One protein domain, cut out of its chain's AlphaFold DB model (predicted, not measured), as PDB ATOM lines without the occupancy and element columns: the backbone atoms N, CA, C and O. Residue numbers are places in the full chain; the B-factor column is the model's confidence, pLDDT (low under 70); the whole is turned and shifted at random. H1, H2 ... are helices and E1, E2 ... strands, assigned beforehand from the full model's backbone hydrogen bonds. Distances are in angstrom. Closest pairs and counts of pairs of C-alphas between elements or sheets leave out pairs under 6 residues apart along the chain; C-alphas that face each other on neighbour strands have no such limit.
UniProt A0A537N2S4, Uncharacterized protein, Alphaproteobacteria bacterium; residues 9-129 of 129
ATOM      1  N   ASP A   9      47.560  18.039 -25.724       83.88
ATOM      2  CA  ASP A   9      46.719  18.624 -24.674       83.88
ATOM      3  C   ASP A   9      45.303  18.044 -24.731       83.88
ATOM      4  O   ASP A   9      44.737  17.644 -23.715       83.88
ATOM      5  N   LYS A  10      44.720  17.950 -25.932       86.00
ATOM      6  CA  LYS A  10      43.363  17.416 -26.134       86.00
ATOM      7  C   LYS A  10      43.275  16.640 -27.424       86.00
ATOM      8  O   LYS A  10      43.964  16.952 -28.390       86.00
ATOM      9  N   PHE A  11      42.380  15.667 -27.479       86.81
ATOM     10  CA  PHE A  11      41.967  15.134 -28.766       86.81
ATOM     11  C   PHE A  11      40.534  14.627 -28.758       86.81
ATOM     12  O   PHE A  11      40.038  14.074 -27.778       86.81
ATOM     13  N   HIS A  12      39.889  14.814 -29.901       87.88
ATOM     14  CA  HIS A  12      38.493  14.506 -30.146       87.88
ATOM     15  C   HIS A  12      38.391  13.581 -31.339       87.88
ATOM     16  O   HIS A  12      39.007  13.808 -32.377       87.88
ATOM     17  N   LEU A  13      37.586  12.546 -31.194       86.94
ATOM     18  CA  LEU A  13      37.324  11.538 -32.203       86.94
ATOM     19  C   LEU A  13      35.822  11.525 -32.450       86.94
ATOM     20  O   LEU A  13      35.045  11.454 -31.505       86.94
ATOM     21  N   GLY A  14      35.398  11.578 -33.702       84.75
ATOM     22  CA  GLY A  14      33.987  11.533 -34.050       84.75
ATOM     23  C   GLY A  14      33.765  10.763 -35.334       84.75
ATOM     24  O   GLY A  14      34.477  10.956 -36.318       84.75
ATOM     25  N   VAL A  15      32.756   9.903 -35.338       81.75
ATOM     26  CA  VAL A  15      32.252   9.287 -36.564       81.75
ATOM     27  C   VAL A  15      31.205  10.221 -37.169       81.75
ATOM     28  O   VAL A  15      30.317  10.713 -36.470       81.75
ATOM     29  N   SER A  16      31.325  10.511 -38.463       78.06
ATOM     30  CA  SER A  16      30.326  11.278 -39.210       78.06
ATOM     31  C   SER A  16      28.980  10.555 -39.187       78.06
ATOM     32  O   SER A  16      28.915   9.329 -39.108       78.06
ATOM     33  N   ALA A  17      27.887  11.306 -39.328       69.31
ATOM     34  CA  ALA A  17      26.538  10.744 -39.407       69.31
ATOM     35  C   ALA A  17      26.352   9.779 -40.599       69.31
ATOM     36  O   ALA A  17      25.421   8.979 -40.603       69.31
ATOM     37  N   ASP A  18      27.236   9.854 -41.600       71.88
ATOM     38  CA  ASP A  18      27.285   8.928 -42.735       71.88
ATOM     39  C   ASP A  18      27.900   7.552 -42.401       71.88
ATOM     40  O   ASP A  18      27.772   6.626 -43.198       71.88
ATOM     41  N   GLY A  19      28.549   7.392 -41.238       67.88
ATOM     42  CA  GLY A  19      29.181   6.142 -40.790       67.88
ATOM     43  C   GLY A  19      30.429   5.721 -41.577       67.88
ATOM     44  O   GLY A  19      31.044   4.703 -41.267       67.88
ATOM     45  N   THR A  20      30.815   6.492 -42.589       71.12
ATOM     46  CA  THR A  20      31.934   6.212 -43.500       71.12
ATOM     47  C   THR A  20      33.165   7.039 -43.181       71.12
ATOM     48  O   THR A  20      34.288   6.570 -43.367       71.12
ATOM     49  N   THR A  21      32.954   8.262 -42.703       77.69
ATOM     50  CA  THR A  21      34.016   9.243 -42.502       77.69
ATOM     51  C   THR A  21      34.243   9.459 -41.016       77.69
ATOM     52  O   THR A  21      33.316   9.819 -40.293       77.69
ATOM     53  N   CYS A  22      35.472   9.289 -40.544       84.44
ATOM     54  CA  CYS A  22      35.827   9.550 -39.156       84.44
ATOM     55  C   CYS A  22      36.692  10.807 -39.080       84.44
ATOM     56  O   CYS A  22      37.720  10.914 -39.746       84.44
ATOM     57  N   MET A  23      36.271  11.773 -38.271       86.12
ATOM     58  CA  MET A  23      37.019  12.993 -38.005       86.12
ATOM     59  C   MET A  23      37.775  12.847 -36.691       86.12
ATOM     60  O   MET A  23      37.208  12.471 -35.667       86.12
ATOM     61  N   MET A  24      39.057  13.181 -36.716       85.62
ATOM     62  CA  MET A  24      39.896  13.204 -35.531       85.62
ATOM     63  C   MET A  24      40.565  14.569 -35.448       85.62
ATOM     64  O   MET A  24      41.068  15.099 -36.441       85.62
ATOM     65  N   VAL A  25      40.538  15.161 -34.266       87.56
ATOM     66  CA  VAL A  25      41.106  16.473 -33.987       87.56
ATOM     67  C   VAL A  25      42.077  16.305 -32.841       87.56
ATOM     68  O   VAL A  25      41.698  15.835 -31.778       87.56
ATOM     69  N   PHE A  26      43.323  16.692 -33.053       86.25
ATOM     70  CA  PHE A  26      44.382  16.647 -32.059       86.25
ATOM     71  C   PHE A  26      44.821  18.071 -31.763       86.25
ATOM     72  O   PHE A  26      45.098  18.819 -32.692       86.25
ATOM     73  N   VAL A  27      44.883  18.447 -30.496       86.75
ATOM     74  CA  VAL A  27      45.293  19.771 -30.033       86.75
ATOM     75  C   VAL A  27      46.525  19.593 -29.161       86.75
ATOM     76  O   VAL A  27      46.512  18.780 -28.234       86.75
ATOM     77  N   ASP A  28      47.594  20.310 -29.479       84.25
ATOM     78  CA  ASP A  28      48.801  20.341 -28.653       84.25
ATOM     79  C   ASP A  28      48.760  21.460 -27.598       84.25
ATOM     80  O   ASP A  28      47.836  22.274 -27.551       84.25
ATOM     81  N   GLU A  29      49.764  21.472 -26.723       81.88
ATOM     82  CA  GLU A  29      49.949  22.478 -25.666       81.88
ATOM     83  C   GLU A  29      50.025  23.928 -26.179       81.88
ATOM     84  O   GLU A  29      49.614  24.858 -25.482       81.88
ATOM     85  N   ASP A  30      50.473  24.119 -27.421       81.44
ATOM     86  CA  ASP A  30      50.556  25.415 -28.100       81.44
ATOM     87  C   ASP A  30      49.217  25.819 -28.756       81.44
ATOM     88  O   ASP A  30      49.138  26.818 -29.473       81.44
ATOM     89  N   GLN A  31      48.144  25.061 -28.501       79.88
ATOM     90  CA  GLN A  31      46.819  25.195 -29.110       79.88
ATOM     91  C   GLN A  31      46.795  25.010 -30.635       79.88
ATOM     92  O   GLN A  31      45.827  25.411 -31.290       79.88
ATOM     93  N   ASN A  32      47.801  24.358 -31.226       82.69
ATOM     94  CA  ASN A  32      47.737  23.989 -32.633       82.69
ATOM     95  C   ASN A  32      46.803  22.791 -32.794       82.69
ATOM     96  O   ASN A  32      47.015  21.723 -32.214       82.69
ATOM     97  N   ALA A  33      45.779  22.958 -33.629       82.44
ATOM     98  CA  ALA A  33      44.831  21.900 -33.935       82.44
ATOM     99  C   ALA A  33      45.199  21.208 -35.255       82.44
ATOM    100  O   ALA A  33      45.216  21.811 -36.331       82.44
ATOM    101  N   ILE A  34      45.439  19.903 -35.189       83.38
ATOM    102  CA  ILE A  34      45.603  19.025 -36.343       83.38
ATOM    103  C   ILE A  34      44.286  18.297 -36.557       83.38
ATOM    104  O   ILE A  34      43.852  17.518 -35.712       83.38
ATOM    105  N   ARG A  35      43.655  18.532 -37.705       82.81
ATOM    106  CA  ARG A  35      42.458  17.797 -38.109       82.81
ATOM    107  C   ARG A  35      42.866  16.741 -39.117       82.81
ATOM    108  O   ARG A  35      43.502  17.063 -40.124       82.81
ATOM    109  N   CYS A  36      42.488  15.498 -38.870       80.31
ATOM    110  CA  CYS A  36      42.606  14.447 -39.860       80.31
ATOM    111  C   CYS A  36      41.273  13.750 -40.082       80.31
ATOM    112  O   CYS A  36      40.435  13.622 -39.186       80.31
ATOM    113  N   ILE A  37      41.096  13.329 -41.323       82.50
ATOM    114  CA  ILE A  37      39.973  12.515 -41.742       82.50
ATOM    115  C   ILE A  37      40.540  11.140 -42.060       82.50
ATOM    116  O   ILE A  37      41.507  11.032 -42.815       82.50
ATOM    117  N   ALA A  38      39.950  10.127 -41.447       79.38
ATOM    118  CA  ALA A  38      40.310   8.733 -41.620       79.38
ATOM    119  C   ALA A  38      39.080   7.943 -42.059       79.38
ATOM    120  O   ALA A  38      37.939   8.345 -41.791       79.38
ATOM    121  N   ASP A  39      39.310   6.821 -42.728       83.00
ATOM    122  CA  ASP A  39      38.222   5.896 -43.013       83.00
ATOM    123  C   ASP A  39      37.801   5.123 -41.745       83.00
ATOM    124  O   ASP A  39      38.495   5.097 -40.723       83.00
ATOM    125  N   PHE A  40      36.633   4.481 -41.797       79.81
ATOM    126  CA  PHE A  40      36.115   3.694 -40.674       79.81
ATOM    127  C   PHE A  40      37.049   2.542 -40.253       79.81
ATOM    128  O   PHE A  40      37.054   2.130 -39.090       79.81
ATOM    129  N   SER A  41      37.847   1.996 -41.175       81.38
ATOM    130  CA  SER A  41      38.773   0.897 -40.886       81.38
ATOM    131  C   SER A  41      40.014   1.378 -40.129       81.38
ATOM    132  O   SER A  41      40.379   0.786 -39.112       81.38
ATOM    133  N   GLU A  42      40.599   2.497 -40.553       81.94
ATOM    134  CA  GLU A  42      41.706   3.188 -39.902       81.94
ATOM    135  C   GLU A  42      41.281   3.696 -38.524       81.94
ATOM    136  O   GLU A  42      42.001   3.521 -37.539       81.94
ATOM    137  N   PHE A  43      40.069   4.247 -38.422       81.69
ATOM    138  CA  PHE A  43      39.484   4.662 -37.154       81.69
ATOM    139  C   PHE A  43      39.344   3.496 -36.174       81.69
ATOM    140  O   PHE A  43      39.803   3.585 -35.036       81.69
ATOM    141  N   ASN A  44      38.777   2.370 -36.609       81.56
ATOM    142  CA  ASN A  44      38.664   1.188 -35.755       81.56
ATOM    143  C   ASN A  44      40.030   0.626 -35.354       81.56
ATOM    144  O   ASN A  44      40.210   0.220 -34.205       81.56
ATOM    145  N   ALA A  45      41.008   0.625 -36.263       82.50
ATOM    146  CA  ALA A  45      42.372   0.209 -35.949       82.50
ATOM    147  C   ALA A  45      43.020   1.130 -34.899       82.50
ATOM    148  O   ALA A  45      43.703   0.653 -33.983       82.50
ATOM    149  N   PHE A  46      42.763   2.437 -34.987       82.81
ATOM    150  CA  PHE A  46      43.210   3.416 -34.006       82.81
ATOM    151  C   PHE A  46      42.552   3.196 -32.641       82.81
ATOM    152  O   PHE A  46      43.261   3.056 -31.646       82.81
ATOM    153  N   ILE A  47      41.222   3.074 -32.587       81.94
ATOM    154  CA  ILE A  47      40.479   2.784 -31.351       81.94
ATOM    155  C   ILE A  47      40.948   1.470 -30.722       81.94
ATOM    156  O   ILE A  47      41.161   1.408 -29.511       81.94
ATOM    157  N   ALA A  48      41.173   0.424 -31.518       82.44
ATOM    158  CA  ALA A  48      41.699  -0.846 -31.026       82.44
ATOM    159  C   ALA A  48      43.110  -0.696 -30.433       82.44
ATOM    160  O   ALA A  48      43.409  -1.286 -29.392       82.44
ATOM    161  N   SER A  49      43.969   0.110 -31.061       83.00
ATOM    162  CA  SER A  49      45.316   0.412 -30.556       83.00
ATOM    163  C   SER A  49      45.264   1.220 -29.258       83.00
ATOM    164  O   SER A  49      46.001   0.922 -28.319       83.00
ATOM    165  N   LEU A  50      44.345   2.181 -29.179       80.56
ATOM    166  CA  LEU A  50      44.104   3.024 -28.013       80.56
ATOM    167  C   LEU A  50      43.573   2.196 -26.834       80.56
ATOM    168  O   LEU A  50      44.135   2.257 -25.742       80.56
ATOM    169  N   ASN A  51      42.581   1.336 -27.073       79.62
ATOM    170  CA  ASN A  51      42.066   0.381 -26.089       79.62
ATOM    171  C   ASN A  51      43.150  -0.582 -25.607       79.62
ATOM    172  O   ASN A  51      43.271  -0.824 -24.410       79.62
ATOM    173  N   ARG A  52      43.967  -1.121 -26.519       79.38
ATOM    174  CA  ARG A  52      45.061  -2.029 -26.154       79.38
ATOM    175  C   ARG A  52      46.109  -1.326 -25.297       79.38
ATOM    176  O   ARG A  52      46.553  -1.898 -24.306       79.38
ATOM    177  N   ALA A  53      46.490  -0.104 -25.657       78.75
ATOM    178  CA  ALA A  53      47.447   0.684 -24.894       78.75
ATOM    179  C   ALA A  53      46.903   1.028 -23.498       78.75
ATOM    180  O   ALA A  53      47.602   0.844 -22.501       78.75
ATOM    181  N   ALA A  54      45.643   1.460 -23.420       75.12
ATOM    182  CA  ALA A  54      44.954   1.731 -22.165       75.12
ATOM    183  C   ALA A  54      44.852   0.485 -21.276       75.12
ATOM    184  O   ALA A  54      45.196   0.546 -20.099       75.12
ATOM    185  N   ALA A  55      44.445  -0.656 -21.839       75.62
ATOM    186  CA  ALA A  55      44.347  -1.922 -21.119       75.62
ATOM    187  C   ALA A  55      45.715  -2.407 -20.619       75.62
ATOM    188  O   ALA A  55      45.822  -2.884 -19.493       75.62
ATOM    189  N   GLU A  56      46.774  -2.249 -21.416       75.25
ATOM    190  CA  GLU A  56      48.138  -2.586 -21.002       75.25
ATOM    191  C   GLU A  56      48.626  -1.687 -19.857       75.25
ATOM    192  O   GLU A  56      49.242  -2.175 -18.910       75.25
ATOM    193  N   MET A  57      48.316  -0.388 -19.895       71.00
ATOM    194  CA  MET A  57      48.629   0.535 -18.798       71.00
ATOM    195  C   MET A  57      47.817   0.240 -17.537       71.00
ATOM    196  O   MET A  57      48.376   0.247 -16.442       71.00
ATOM    197  N   ALA A  58      46.528  -0.073 -17.680       68.44
ATOM    198  CA  ALA A  58      45.688  -0.513 -16.571       68.44
ATOM    199  C   ALA A  58      46.229  -1.810 -15.949       68.44
ATOM    200  O   ALA A  58      46.325  -1.914 -14.731       68.44
ATOM    201  N   ARG A  59      46.675  -2.767 -16.773       67.88
ATOM    202  CA  ARG A  59      47.265  -4.032 -16.314       67.88
ATOM    203  C   ARG A  59      48.559  -3.827 -15.527       67.88
ATOM    204  O   ARG A  59      48.712  -4.439 -14.479       67.88
ATOM    205  N   ARG A  60      49.452  -2.941 -15.987       63.16
ATOM    206  CA  ARG A  60      50.690  -2.596 -15.260       63.16
ATOM    207  C   ARG A  60      50.419  -1.945 -13.905       63.16
ATOM    208  O   ARG A  60      51.191  -2.146 -12.982       63.16
ATOM    209  N   ARG A  61      49.313  -1.206 -13.772       57.69
ATOM    210  CA  ARG A  61      48.855  -0.667 -12.480       57.69
ATOM    211  C   ARG A  61      48.205  -1.724 -11.593       57.69
ATOM    212  O   ARG A  61      48.279  -1.630 -10.376       57.69
ATOM    213  N   HIS A  62      47.585  -2.740 -12.187       51.78
ATOM    214  CA  HIS A  62      46.904  -3.799 -11.448       51.78
ATOM    215  C   HIS A  62      47.872  -4.714 -10.673       51.78
ATOM    216  O   HIS A  62      47.467  -5.325  -9.687       51.78
ATOM    217  N   GLU A  63      49.154  -4.769 -11.050       50.56
ATOM    218  CA  GLU A  63      50.198  -5.431 -10.247       50.56
ATOM    219  C   GLU A  63      50.527  -4.672  -8.941       50.56
ATOM    220  O   GLU A  63      51.128  -5.255  -8.040       50.56
ATOM    221  N   GLU A  64      50.071  -3.420  -8.784       48.84
ATOM    222  CA  GLU A  64      50.222  -2.604  -7.565       48.84
ATOM    223  C   GLU A  64      48.927  -2.493  -6.728       48.84
ATOM    224  O   GLU A  64      48.937  -1.885  -5.661       48.84
ATOM    225  N   GLY A  65      47.844  -3.160  -7.146       46.78
ATOM    226  CA  GLY A  65      46.621  -3.329  -6.359       46.78
ATOM    227  C   GLY A  65      45.673  -2.129  -6.366       46.78
ATOM    228  O   GLY A  65      45.631  -1.391  -5.394       46.78
ATOM    229  N   ASP A  66      44.857  -1.991  -7.418       39.97
ATOM    230  CA  ASP A  66      43.468  -1.523  -7.296       39.97
ATOM    231  C   ASP A  66      42.653  -1.833  -8.572       39.97
ATOM    232  O   ASP A  66      43.204  -2.136  -9.637       39.97
ATOM    233  N   GLU A  67      41.331  -1.825  -8.414       42.22
ATOM    234  CA  GLU A  67      40.271  -2.384  -9.261       42.22
ATOM    235  C   GLU A  67      40.462  -2.321 -10.793       42.22
ATOM    236  O   GLU A  67      40.699  -1.281 -11.410       42.22
ATOM    237  N   ALA A  68      40.283  -3.482 -11.432       42.31
ATOM    238  CA  ALA A  68      40.286  -3.639 -12.879       42.31
ATOM    239  C   ALA A  68      39.114  -2.865 -13.502       42.31
ATOM    240  O   ALA A  68      37.980  -3.344 -13.533       42.31
ATOM    241  N   GLY A  69      39.397  -1.683 -14.051       44.53
ATOM    242  CA  GLY A  69      38.508  -1.049 -15.022       44.53
ATOM    243  C   GLY A  69      38.264  -2.001 -16.205       44.53
ATOM    244  O   GLY A  69      39.173  -2.752 -16.583       44.53
ATOM    245  N   PRO A  70      37.051  -2.024 -16.784       44.53
ATOM    246  CA  PRO A  70      36.664  -3.044 -17.746       44.53
ATOM    247  C   PRO A  70      37.585  -2.992 -18.963       44.53
ATOM    248  O   PRO A  70      37.691  -1.967 -19.639       44.53
ATOM    249  N   ALA A  71      38.240  -4.119 -19.252       50.31
ATOM    250  CA  ALA A  71      38.897  -4.343 -20.528       50.31
ATOM    251  C   ALA A  71      37.855  -4.098 -21.625       50.31
ATOM    252  O   ALA A  71      36.879  -4.841 -21.741       50.31
ATOM    253  N   CYS A  72      38.029  -3.005 -22.365       48.72
ATOM    254  CA  CYS A  72      37.097  -2.572 -23.393       48.72
ATOM    255  C   CYS A  72      37.069  -3.637 -24.500       48.72
ATOM    256  O   CYS A  72      37.969  -3.710 -25.341       48.72
ATOM    257  N   GLY A  73      36.066  -4.519 -24.444       53.88
ATOM    258  CA  GLY A  73      35.685  -5.385 -25.555       53.88
ATOM    259  C   GLY A  73      35.275  -4.540 -26.759       53.88
ATOM    260  O   GLY A  73      35.128  -3.331 -26.638       53.88
ATOM    261  N   THR A  74      35.116  -5.177 -27.919       56.38
ATOM    262  CA  THR A  74      34.708  -4.568 -29.200       56.38
ATOM    263  C   THR A  74      33.587  -3.532 -29.028       56.38
ATOM    264  O   THR A  74      32.410  -3.885 -29.027       56.38
ATOM    265  N   LEU A  75      33.970  -2.268 -28.845       67.38
ATOM    266  CA  LEU A  75      33.083  -1.132 -28.646       67.38
ATOM    267  C   LEU A  75      33.001  -0.377 -29.971       67.38
ATOM    268  O   LEU A  75      34.028   0.072 -30.485       67.38
ATOM    269  N   ASN A  76      31.794  -0.223 -30.510       74.31
ATOM    270  CA  ASN A  76      31.555   0.611 -31.684       74.31
ATOM    271  C   ASN A  76      31.565   2.079 -31.252       74.31
ATOM    272  O   ASN A  76      30.542   2.620 -30.841       74.31
ATOM    273  N   VAL A  77      32.737   2.711 -31.279       78.56
ATOM    274  CA  VAL A  77      32.904   4.099 -30.831       78.56
ATOM    275  C   VAL A  77      32.226   5.051 -31.809       78.56
ATOM    276  O   VAL A  77      32.607   5.117 -32.973       78.56
ATOM    277  N   ALA A  78      31.254   5.817 -31.322       83.38
ATOM    278  CA  ALA A  78      30.633   6.911 -32.062       83.38
ATOM    279  C   ALA A  78      31.395   8.226 -31.849       83.38
ATOM    280  O   ALA A  78      31.563   9.023 -32.774       83.38
ATOM    281  N   PHE A  79      31.876   8.442 -30.625       83.88
ATOM    282  CA  PHE A  79      32.585   9.648 -30.228       83.88
ATOM    283  C   PHE A  79      33.617   9.325 -29.154       83.88
ATOM    284  O   PHE A  79      33.407   8.435 -28.337       83.88
ATOM    285  N   ALA A  80      34.717  10.063 -29.114       85.69
ATOM    286  CA  ALA A  80      35.586  10.069 -27.957       85.69
ATOM    287  C   ALA A  80      36.182  11.442 -27.706       85.69
ATOM    288  O   ALA A  80      36.495  12.187 -28.634       85.69
ATOM    289  N   GLU A  81      36.402  11.731 -26.436       88.44
ATOM    290  CA  GLU A  81      37.016  12.969 -25.992       88.44
ATOM    291  C   GLU A  81      38.055  12.664 -24.933       88.44
ATOM    292  O   GLU A  81      37.809  11.882 -24.015       88.44
ATOM    293  N   PHE A  82      39.212  13.293 -25.089       87.88
ATOM    294  CA  PHE A  82      40.355  13.133 -24.218       87.88
ATOM    295  C   PHE A  82      40.996  14.484 -23.945       87.88
ATOM    296  O   PHE A  82      41.140  15.320 -24.841       87.88
ATOM    297  N   GLN A  83      41.429  14.665 -22.705       87.38
ATOM    298  CA  GLN A  83      42.073  15.871 -22.229       87.38
ATOM    299  C   GLN A  83      43.202  15.521 -21.260       87.38
ATOM    300  O   GLN A  83      43.091  14.615 -20.434       87.38
ATOM    301  N   LEU A  84      44.304  16.256 -21.358       85.12
ATOM    302  CA  LEU A  84      45.390  16.204 -20.401       85.12
ATOM    303  C   LEU A  84      44.887  16.672 -19.032       85.12
ATOM    304  O   LEU A  84      44.395  17.790 -18.868       85.12
ATOM    305  N   SER A  85      44.996  15.786 -18.047       81.50
ATOM    306  CA  SER A  85      44.606  16.071 -16.675       81.50
ATOM    307  C   SER A  85      45.582  17.085 -16.066       81.50
ATOM    308  O   SER A  85      46.796  16.855 -16.102       81.50
ATOM    309  N   PRO A  86      45.091  18.189 -15.476       73.62
ATOM    310  CA  PRO A  86      45.943  19.243 -14.928       73.62
ATOM    311  C   PRO A  86      46.689  18.817 -13.655       73.62
ATOM    312  O   PRO A  86      47.628  19.496 -13.244       73.62
ATOM    313  N   THR A  87      46.270  17.725 -13.010       75.06
ATOM    314  CA  THR A  87      46.818  17.269 -11.723       75.06
ATOM    315  C   THR A  87      47.686  16.028 -11.844       75.06
ATOM    316  O   THR A  87      48.661  15.894 -11.111       75.06
ATOM    317  N   ASP A  88      47.352  15.134 -12.772       67.81
ATOM    318  CA  ASP A  88      47.844  13.758 -12.735       67.81
ATOM    319  C   ASP A  88      48.876  13.437 -13.830       67.81
ATOM    320  O   ASP A  88      49.409  12.333 -13.844       67.81
ATOM    321  N   ALA A  89      49.196  14.375 -14.731       78.00
ATOM    322  CA  ALA A  89      50.105  14.170 -15.872       78.00
ATOM    323  C   ALA A  89      49.711  12.998 -16.802       78.00
ATOM    324  O   ALA A  89      50.529  12.498 -17.573       78.00
ATOM    325  N   TYR A  90      48.445  12.572 -16.757       82.69
ATOM    326  CA  TYR A  90      47.859  11.602 -17.681       82.69
ATOM    327  C   TYR A  90      46.818  12.281 -18.552       82.69
ATOM    328  O   TYR A  90      46.165  13.231 -18.131       82.69
ATOM    329  N   ILE A  91      46.625  11.748 -19.751       84.44
ATOM    330  CA  ILE A  91      45.474  12.081 -20.575       84.44
ATOM    331  C   ILE A  91      44.312  11.194 -20.146       84.44
ATOM    332  O   ILE A  91      44.423   9.965 -20.135       84.44
ATOM    333  N   GLU A  92      43.211  11.833 -19.782       86.69
ATOM    334  CA  GLU A  92      41.975  11.208 -19.335       86.69
ATOM    335  C   GLU A  92      40.872  11.523 -20.336       86.69
ATOM    336  O   GLU A  92      40.800  12.614 -20.895       86.69
ATOM    337  N   GLY A  93      40.016  10.550 -20.597       86.06
ATOM    338  CA  GLY A  93      38.939  10.718 -21.548       86.06
ATOM    339  C   GLY A  93      37.947   9.586 -21.490       86.06
ATOM    340  O   GLY A  93      38.044   8.689 -20.651       86.06
ATOM    341  N   ALA A  94      36.986   9.623 -22.397       85.56
ATOM    342  CA  ALA A  94      35.990   8.581 -22.516       85.56
ATOM    343  C   ALA A  94      35.713   8.252 -23.980       85.56
ATOM    344  O   ALA A  94      35.576   9.139 -24.822       85.56
ATOM    345  N   LEU A  95      35.600   6.957 -24.263       84.50
ATOM    346  CA  LEU A  95      35.008   6.452 -25.492       84.50
ATOM    347  C   LEU A  95      33.501   6.326 -25.282       84.50
ATOM    348  O   LEU A  95      33.060   5.652 -24.353       84.50
ATOM    349  N   VAL A  96      32.720   6.936 -26.158       85.81
ATOM    350  CA  VAL A  96      31.265   6.841 -26.197       85.81
ATOM    351  C   VAL A  96      30.874   5.970 -27.386       85.81
ATOM    352  O   VAL A  96      31.143   6.303 -28.542       85.81
ATOM    353  N   GLY A  97      30.265   4.828 -27.095       83.12
ATOM    354  CA  GLY A  97      29.732   3.902 -28.080       83.12
ATOM    355  C   GLY A  97      28.404   4.367 -28.676       83.12
ATOM    356  O   GLY A  97      27.663   5.130 -28.055       83.12
ATOM    357  N   ASP A  98      28.081   3.862 -29.862       80.00
ATOM    358  CA  ASP A  98      26.805   4.086 -30.559       80.00
ATOM    359  C   ASP A  98      25.567   3.694 -29.725       80.00
ATOM    360  O   ASP A  98      24.532   4.357 -29.784       80.00
ATOM    361  N   ALA A  99      25.693   2.667 -28.882       79.88
ATOM    362  CA  ALA A  99      24.662   2.185 -27.967       79.88
ATOM    363  C   ALA A  99      24.578   2.973 -26.640       79.88
ATOM    364  O   ALA A  99      23.875   2.554 -25.721       79.88
ATOM    365  N   GLY A 100      25.309   4.087 -26.503       75.38
ATOM    366  CA  GLY A 100      25.354   4.901 -25.280       75.38
ATOM    367  C   GLY A 100      26.274   4.350 -24.182       75.38
ATOM    368  O   GLY A 100      26.200   4.777 -23.032       75.38
ATOM    369  N   GLN A 101      27.140   3.394 -24.517       80.50
ATOM    370  CA  GLN A 101      28.153   2.845 -23.615       80.50
ATOM    371  C   GLN A 101      29.283   3.863 -23.439       80.50
ATOM    372  O   GLN A 101      29.803   4.360 -24.429       80.50
ATOM    373  N   ILE A 102      29.696   4.154 -22.208       82.44
ATOM    374  CA  ILE A 102      30.797   5.086 -21.944       82.44
ATOM    375  C   ILE A 102      31.925   4.321 -21.259       82.44
ATOM    376  O   ILE A 102      31.716   3.714 -20.210       82.44
ATOM    377  N   VAL A 103      33.117   4.353 -21.848       81.19
ATOM    378  CA  VAL A 103      34.320   3.710 -21.314       81.19
ATOM    379  C   VAL A 103      35.361   4.778 -21.030       81.19
ATOM    380  O   VAL A 103      35.940   5.350 -21.951       81.19
ATOM    381  N   GLY A 104      35.599   5.037 -19.745       82.19
ATOM    382  CA  GLY A 104      36.673   5.915 -19.298       82.19
ATOM    383  C   GLY A 104      38.037   5.298 -19.595       82.19
ATOM    384  O   GLY A 104      38.282   4.133 -19.287       82.19
ATOM    385  N   ILE A 105      38.928   6.079 -20.189       82.69
ATOM    386  CA  ILE A 105      40.291   5.680 -20.508       82.69
ATOM    387  C   ILE A 105      41.259   6.708 -19.938       82.69
ATOM    388  O   ILE A 105      41.077   7.915 -20.082       82.69
ATOM    389  N   ARG A 106      42.344   6.205 -19.348       81.31
ATOM    390  CA  ARG A 106      43.474   7.003 -18.881       81.31
ATOM    391  C   ARG A 106      44.764   6.471 -19.489       81.31
ATOM    392  O   ARG A 106      45.016   5.268 -19.450       81.31
ATOM    393  N   MET A 107      45.584   7.358 -20.042       84.38
ATOM    394  CA  MET A 107      46.844   7.000 -20.694       84.38
ATOM    395  C   MET A 107      47.950   8.022 -20.468       84.38
ATOM    396  O   MET A 107      47.684   9.192 -20.212       84.38
ATOM    397  N   CYS A 108      49.207   7.592 -20.584       83.81
ATOM    398  CA  CYS A 108      50.335   8.518 -20.580       83.81
ATOM    399  C   CYS A 108      50.296   9.421 -21.829       83.81
ATOM    400  O   CYS A 108      50.031   8.912 -22.926       83.81
ATOM    401  N   PRO A 109      50.638  10.717 -21.710       81.19
ATOM    402  CA  PRO A 109      50.688  11.637 -22.846       81.19
ATOM    403  C   PRO A 109      51.635  11.153 -23.945       81.19
ATOM    404  O   PRO A 109      51.320  11.238 -25.126       81.19
ATOM    405  N   GLU A 110      52.758  10.541 -23.568       82.88
ATOM    406  CA  GLU A 110      53.728   9.953 -24.499       82.88
ATOM    407  C   GLU A 110      53.109   8.872 -25.391       82.88
ATOM    408  O   GLU A 110      53.399   8.805 -26.586       82.88
ATOM    409  N   VAL A 111      52.231   8.040 -24.824       83.38
ATOM    410  CA  VAL A 111      51.546   6.964 -25.547       83.38
ATOM    411  C   VAL A 111      50.498   7.549 -26.488       83.38
ATOM    412  O   VAL A 111      50.453   7.165 -27.655       83.38
ATOM    413  N   ALA A 112      49.712   8.521 -26.022       82.94
ATOM    414  CA  ALA A 112      48.754   9.235 -26.864       82.94
ATOM    415  C   ALA A 112      49.451   9.943 -28.035       82.94
ATOM    416  O   ALA A 112      49.007   9.838 -29.180       82.94
ATOM    417  N   CYS A 113      50.588  10.592 -27.770       82.81
ATOM    418  CA  CYS A 113      51.445  11.183 -28.786       82.81
ATOM    419  C   CYS A 113      51.910  10.121 -29.783       82.81
ATOM    420  O   CYS A 113      51.732  10.310 -30.978       82.81
ATOM    421  N   GLN A 114      52.463   8.990 -29.344       83.00
ATOM    422  CA  GLN A 114      52.917   7.936 -30.262       83.00
ATOM    423  C   GLN A 114      51.786   7.378 -31.134       83.00
ATOM    424  O   GLN A 114      51.975   7.239 -32.341       83.00
ATOM    425  N   LEU A 115      50.612   7.115 -30.554       83.19
ATOM    426  CA  LEU A 115      49.435   6.649 -31.291       83.19
ATOM    427  C   LEU A 115      48.981   7.684 -32.322       83.19
ATOM    428  O   LEU A 115      48.760   7.345 -33.482       83.19
ATOM    429  N   THR A 116      48.903   8.952 -31.918       80.31
ATOM    430  CA  THR A 116      48.559  10.072 -32.804       80.31
ATOM    431  C   THR A 116      49.558  10.179 -33.951       80.31
ATOM    432  O   THR A 116      49.171  10.292 -35.107       80.31
ATOM    433  N   LYS A 117      50.858  10.080 -33.661       80.50
ATOM    434  CA  LYS A 117      51.923  10.128 -34.670       80.50
ATOM    435  C   LYS A 117      51.823   8.961 -35.647       80.50
ATOM    436  O   LYS A 117      51.916   9.183 -36.848       80.50
ATOM    437  N   ALA A 118      51.603   7.745 -35.150       81.06
ATOM    438  CA  ALA A 118      51.402   6.568 -35.989       81.06
ATOM    439  C   ALA A 118      50.192   6.748 -36.914       81.06
ATOM    440  O   ALA A 118      50.303   6.498 -38.110       81.06
ATOM    441  N   MET A 119      49.089   7.276 -36.380       78.69
ATOM    442  CA  MET A 119      47.876   7.556 -37.146       78.69
ATOM    443  C   MET A 119      48.078   8.648 -38.198       78.69
ATOM    444  O   MET A 119      47.657   8.498 -39.335       78.69
ATOM    445  N   LEU A 120      48.759   9.744 -37.857       75.06
ATOM    446  CA  LEU A 120      49.046  10.825 -38.803       75.06
ATOM    447  C   LEU A 120      49.993  10.389 -39.931       75.06
ATOM    448  O   LEU A 120      49.985  10.999 -40.994       75.06
ATOM    449  N   MET A 121      50.809   9.355 -39.709       74.81
ATOM    450  CA  MET A 121      51.658   8.766 -40.751       74.81
ATOM    451  C   MET A 121      50.880   7.828 -41.684       74.81
ATOM    452  O   MET A 121      51.333   7.593 -42.803       74.81
ATOM    453  N   THR A 122      49.744   7.284 -41.239       67.69
ATOM    454  CA  THR A 122      48.883   6.406 -42.046       67.69
ATOM    455  C   THR A 122      47.737   7.156 -42.722       67.69
ATOM    456  O   THR A 122      47.418   6.848 -43.866       67.69
ATOM    457  N   ALA A 123      47.162   8.163 -42.061       63.00
ATOM    458  CA  ALA A 123      46.004   8.904 -42.548       63.00
ATOM    459  C   ALA A 123      46.348   9.763 -43.779       63.00
ATOM    460  O   ALA A 123      47.295  10.552 -43.773       63.00
ATOM    461  N   GLN A 124      45.531   9.655 -44.832       53.81
ATOM    462  CA  GLN A 124      45.774  10.305 -46.127       53.81
ATOM    463  C   GLN A 124      45.702  11.844 -46.110       53.81
ATOM    464  O   GLN A 124      46.246  12.482 -47.013       53.81
ATOM    465  N   ALA A 125      45.046  12.460 -45.122       55.12
ATOM    466  CA  ALA A 125      44.847  13.908 -45.078       55.12
ATOM    467  C   ALA A 125      44.907  14.454 -43.643       55.12
ATOM    468  O   ALA A 125      43.893  14.563 -42.956       55.12
ATOM    469  N   ALA A 126      46.106  14.835 -43.197       55.69
ATOM    470  CA  ALA A 126      46.287  15.680 -42.021       55.69
ATOM    471  C   ALA A 126      46.411  17.143 -42.471       55.69
ATOM    472  O   ALA A 126      47.393  17.517 -43.114       55.69
ATOM    473  N   SER A 127      45.420  17.975 -42.145       51.28
ATOM    474  CA  SER A 127      45.479  19.422 -42.368       51.28
ATOM    475  C   SER A 127      45.734  20.124 -41.038       51.28
ATOM    476  O   SER A 127      44.999  19.926 -40.070       51.28
ATOM    477  N   ARG A 128      46.775  20.960 -40.990       50.78
ATOM    478  CA  ARG A 128      47.029  21.889 -39.881       50.78
ATOM    479  C   ARG A 128      46.274  23.191 -40.143       50.78
ATOM    480  O   ARG A 128      46.274  23.657 -41.284       50.78
ATOM    481  N   CYS A 129      45.608  23.725 -39.127       45.09
ATOM    482  CA  CYS A 129      44.913  25.011 -39.183       45.09
ATOM    483  C   CYS A 129      45.559  25.992 -38.213       45.09
ATOM    484  O   CYS A 129      45.947  25.529 -37.119       45.09
TER     485      CYS A 129
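This is residues 9 to 129 of the 129 residues of an uncharacterized protein of Alphaproteobacteria bacterium (UniProt A0A537N2S4). One twisted, curled sheet of seven strands makes a wall, with the two helices H1 and H2 side by side over one of its faces and the other face bare. The last turn of H1 and the start of the stretch after it, residues 60 to 65, stick out from this body. The printed part has 121 residues, with the named elements in the order E1 E2 E3 H1 E4 E5 E6 H2 E7; the sheet's order is E6 E5 E4 E1 E2 E3 E7, antiparallel throughout. The class is mixed, helices and strands. The whole is compact, with a radius of gyration of the C-alphas of 14.1 A and spans of 42 by 34 by 22 A.

Start at E1, residues 9 to 15, an inner strand. On one side it has E2, residues 21 to 28, in a hairpin, with N 12 and O 25 at 2.8 A; on the other side it has E4, residues 77 to 84, with N 13 and O 80 at 2.8 A. Beyond E2 look for E3, residues 33 to 39, with N 24 and O 36 at 2.9 A, then the edge strand E7, residues 125 to 128, with N 127 and O 35 at 2.9 A. Beyond E4 look for E5, residues 91 to 97, with N 83 and O 92 at 2.8 A, then the edge strand E6, residues 102 to 107, with N 93 and O 105 at 2.9 A. E1 E2 E3 and E4 E5 E6 are each a meander, each strand the antiparallel neighbour of the one before. H1, residues 40 to 62, is on the sheet; its C-alpha of Ala 54 is 5.8 A from that of Met 107 in E6, their closest pair. H2, residues 109 to 122, is on the same face at a height over the sheet of 9.4 A, slantwise to the strands, at 43 degrees to E2 on the local plane. H1 touches H2 with residues 46 to 53 alone, at a shallow tilt of 22 degrees, opposite ways; the closest C-alphas, of Phe 46 and Met 119, are 7.0 A apart. In H1 and H2 every O i to N i+4 pair is within hydrogen-bond range.

Find C-alpha 9 at (46.719, 18.624, -24.674); from there E1 runs 20.9 A. E2 measures 23.1 A, E4 20.3 A, E3 19.6 A and E5 19.3 A. H1 runs 32.0 A to C-alpha 62 at (46.904, -3.799, -11.448), and H2 20.0 A. E7 ends at C-alpha 128, (47.029, 21.889, -39.881).

The farthest C-alphas, of Asp 18 and Glu 64, are 43.5 A apart. The printed part has no cut. The link from H1 to E4, residues 63 to 76, is long. Mean pLDDT of the printed part is 75.3; residues 58 to 75 and 122 to 129 are under 70, as are residues 17, 19 and 88.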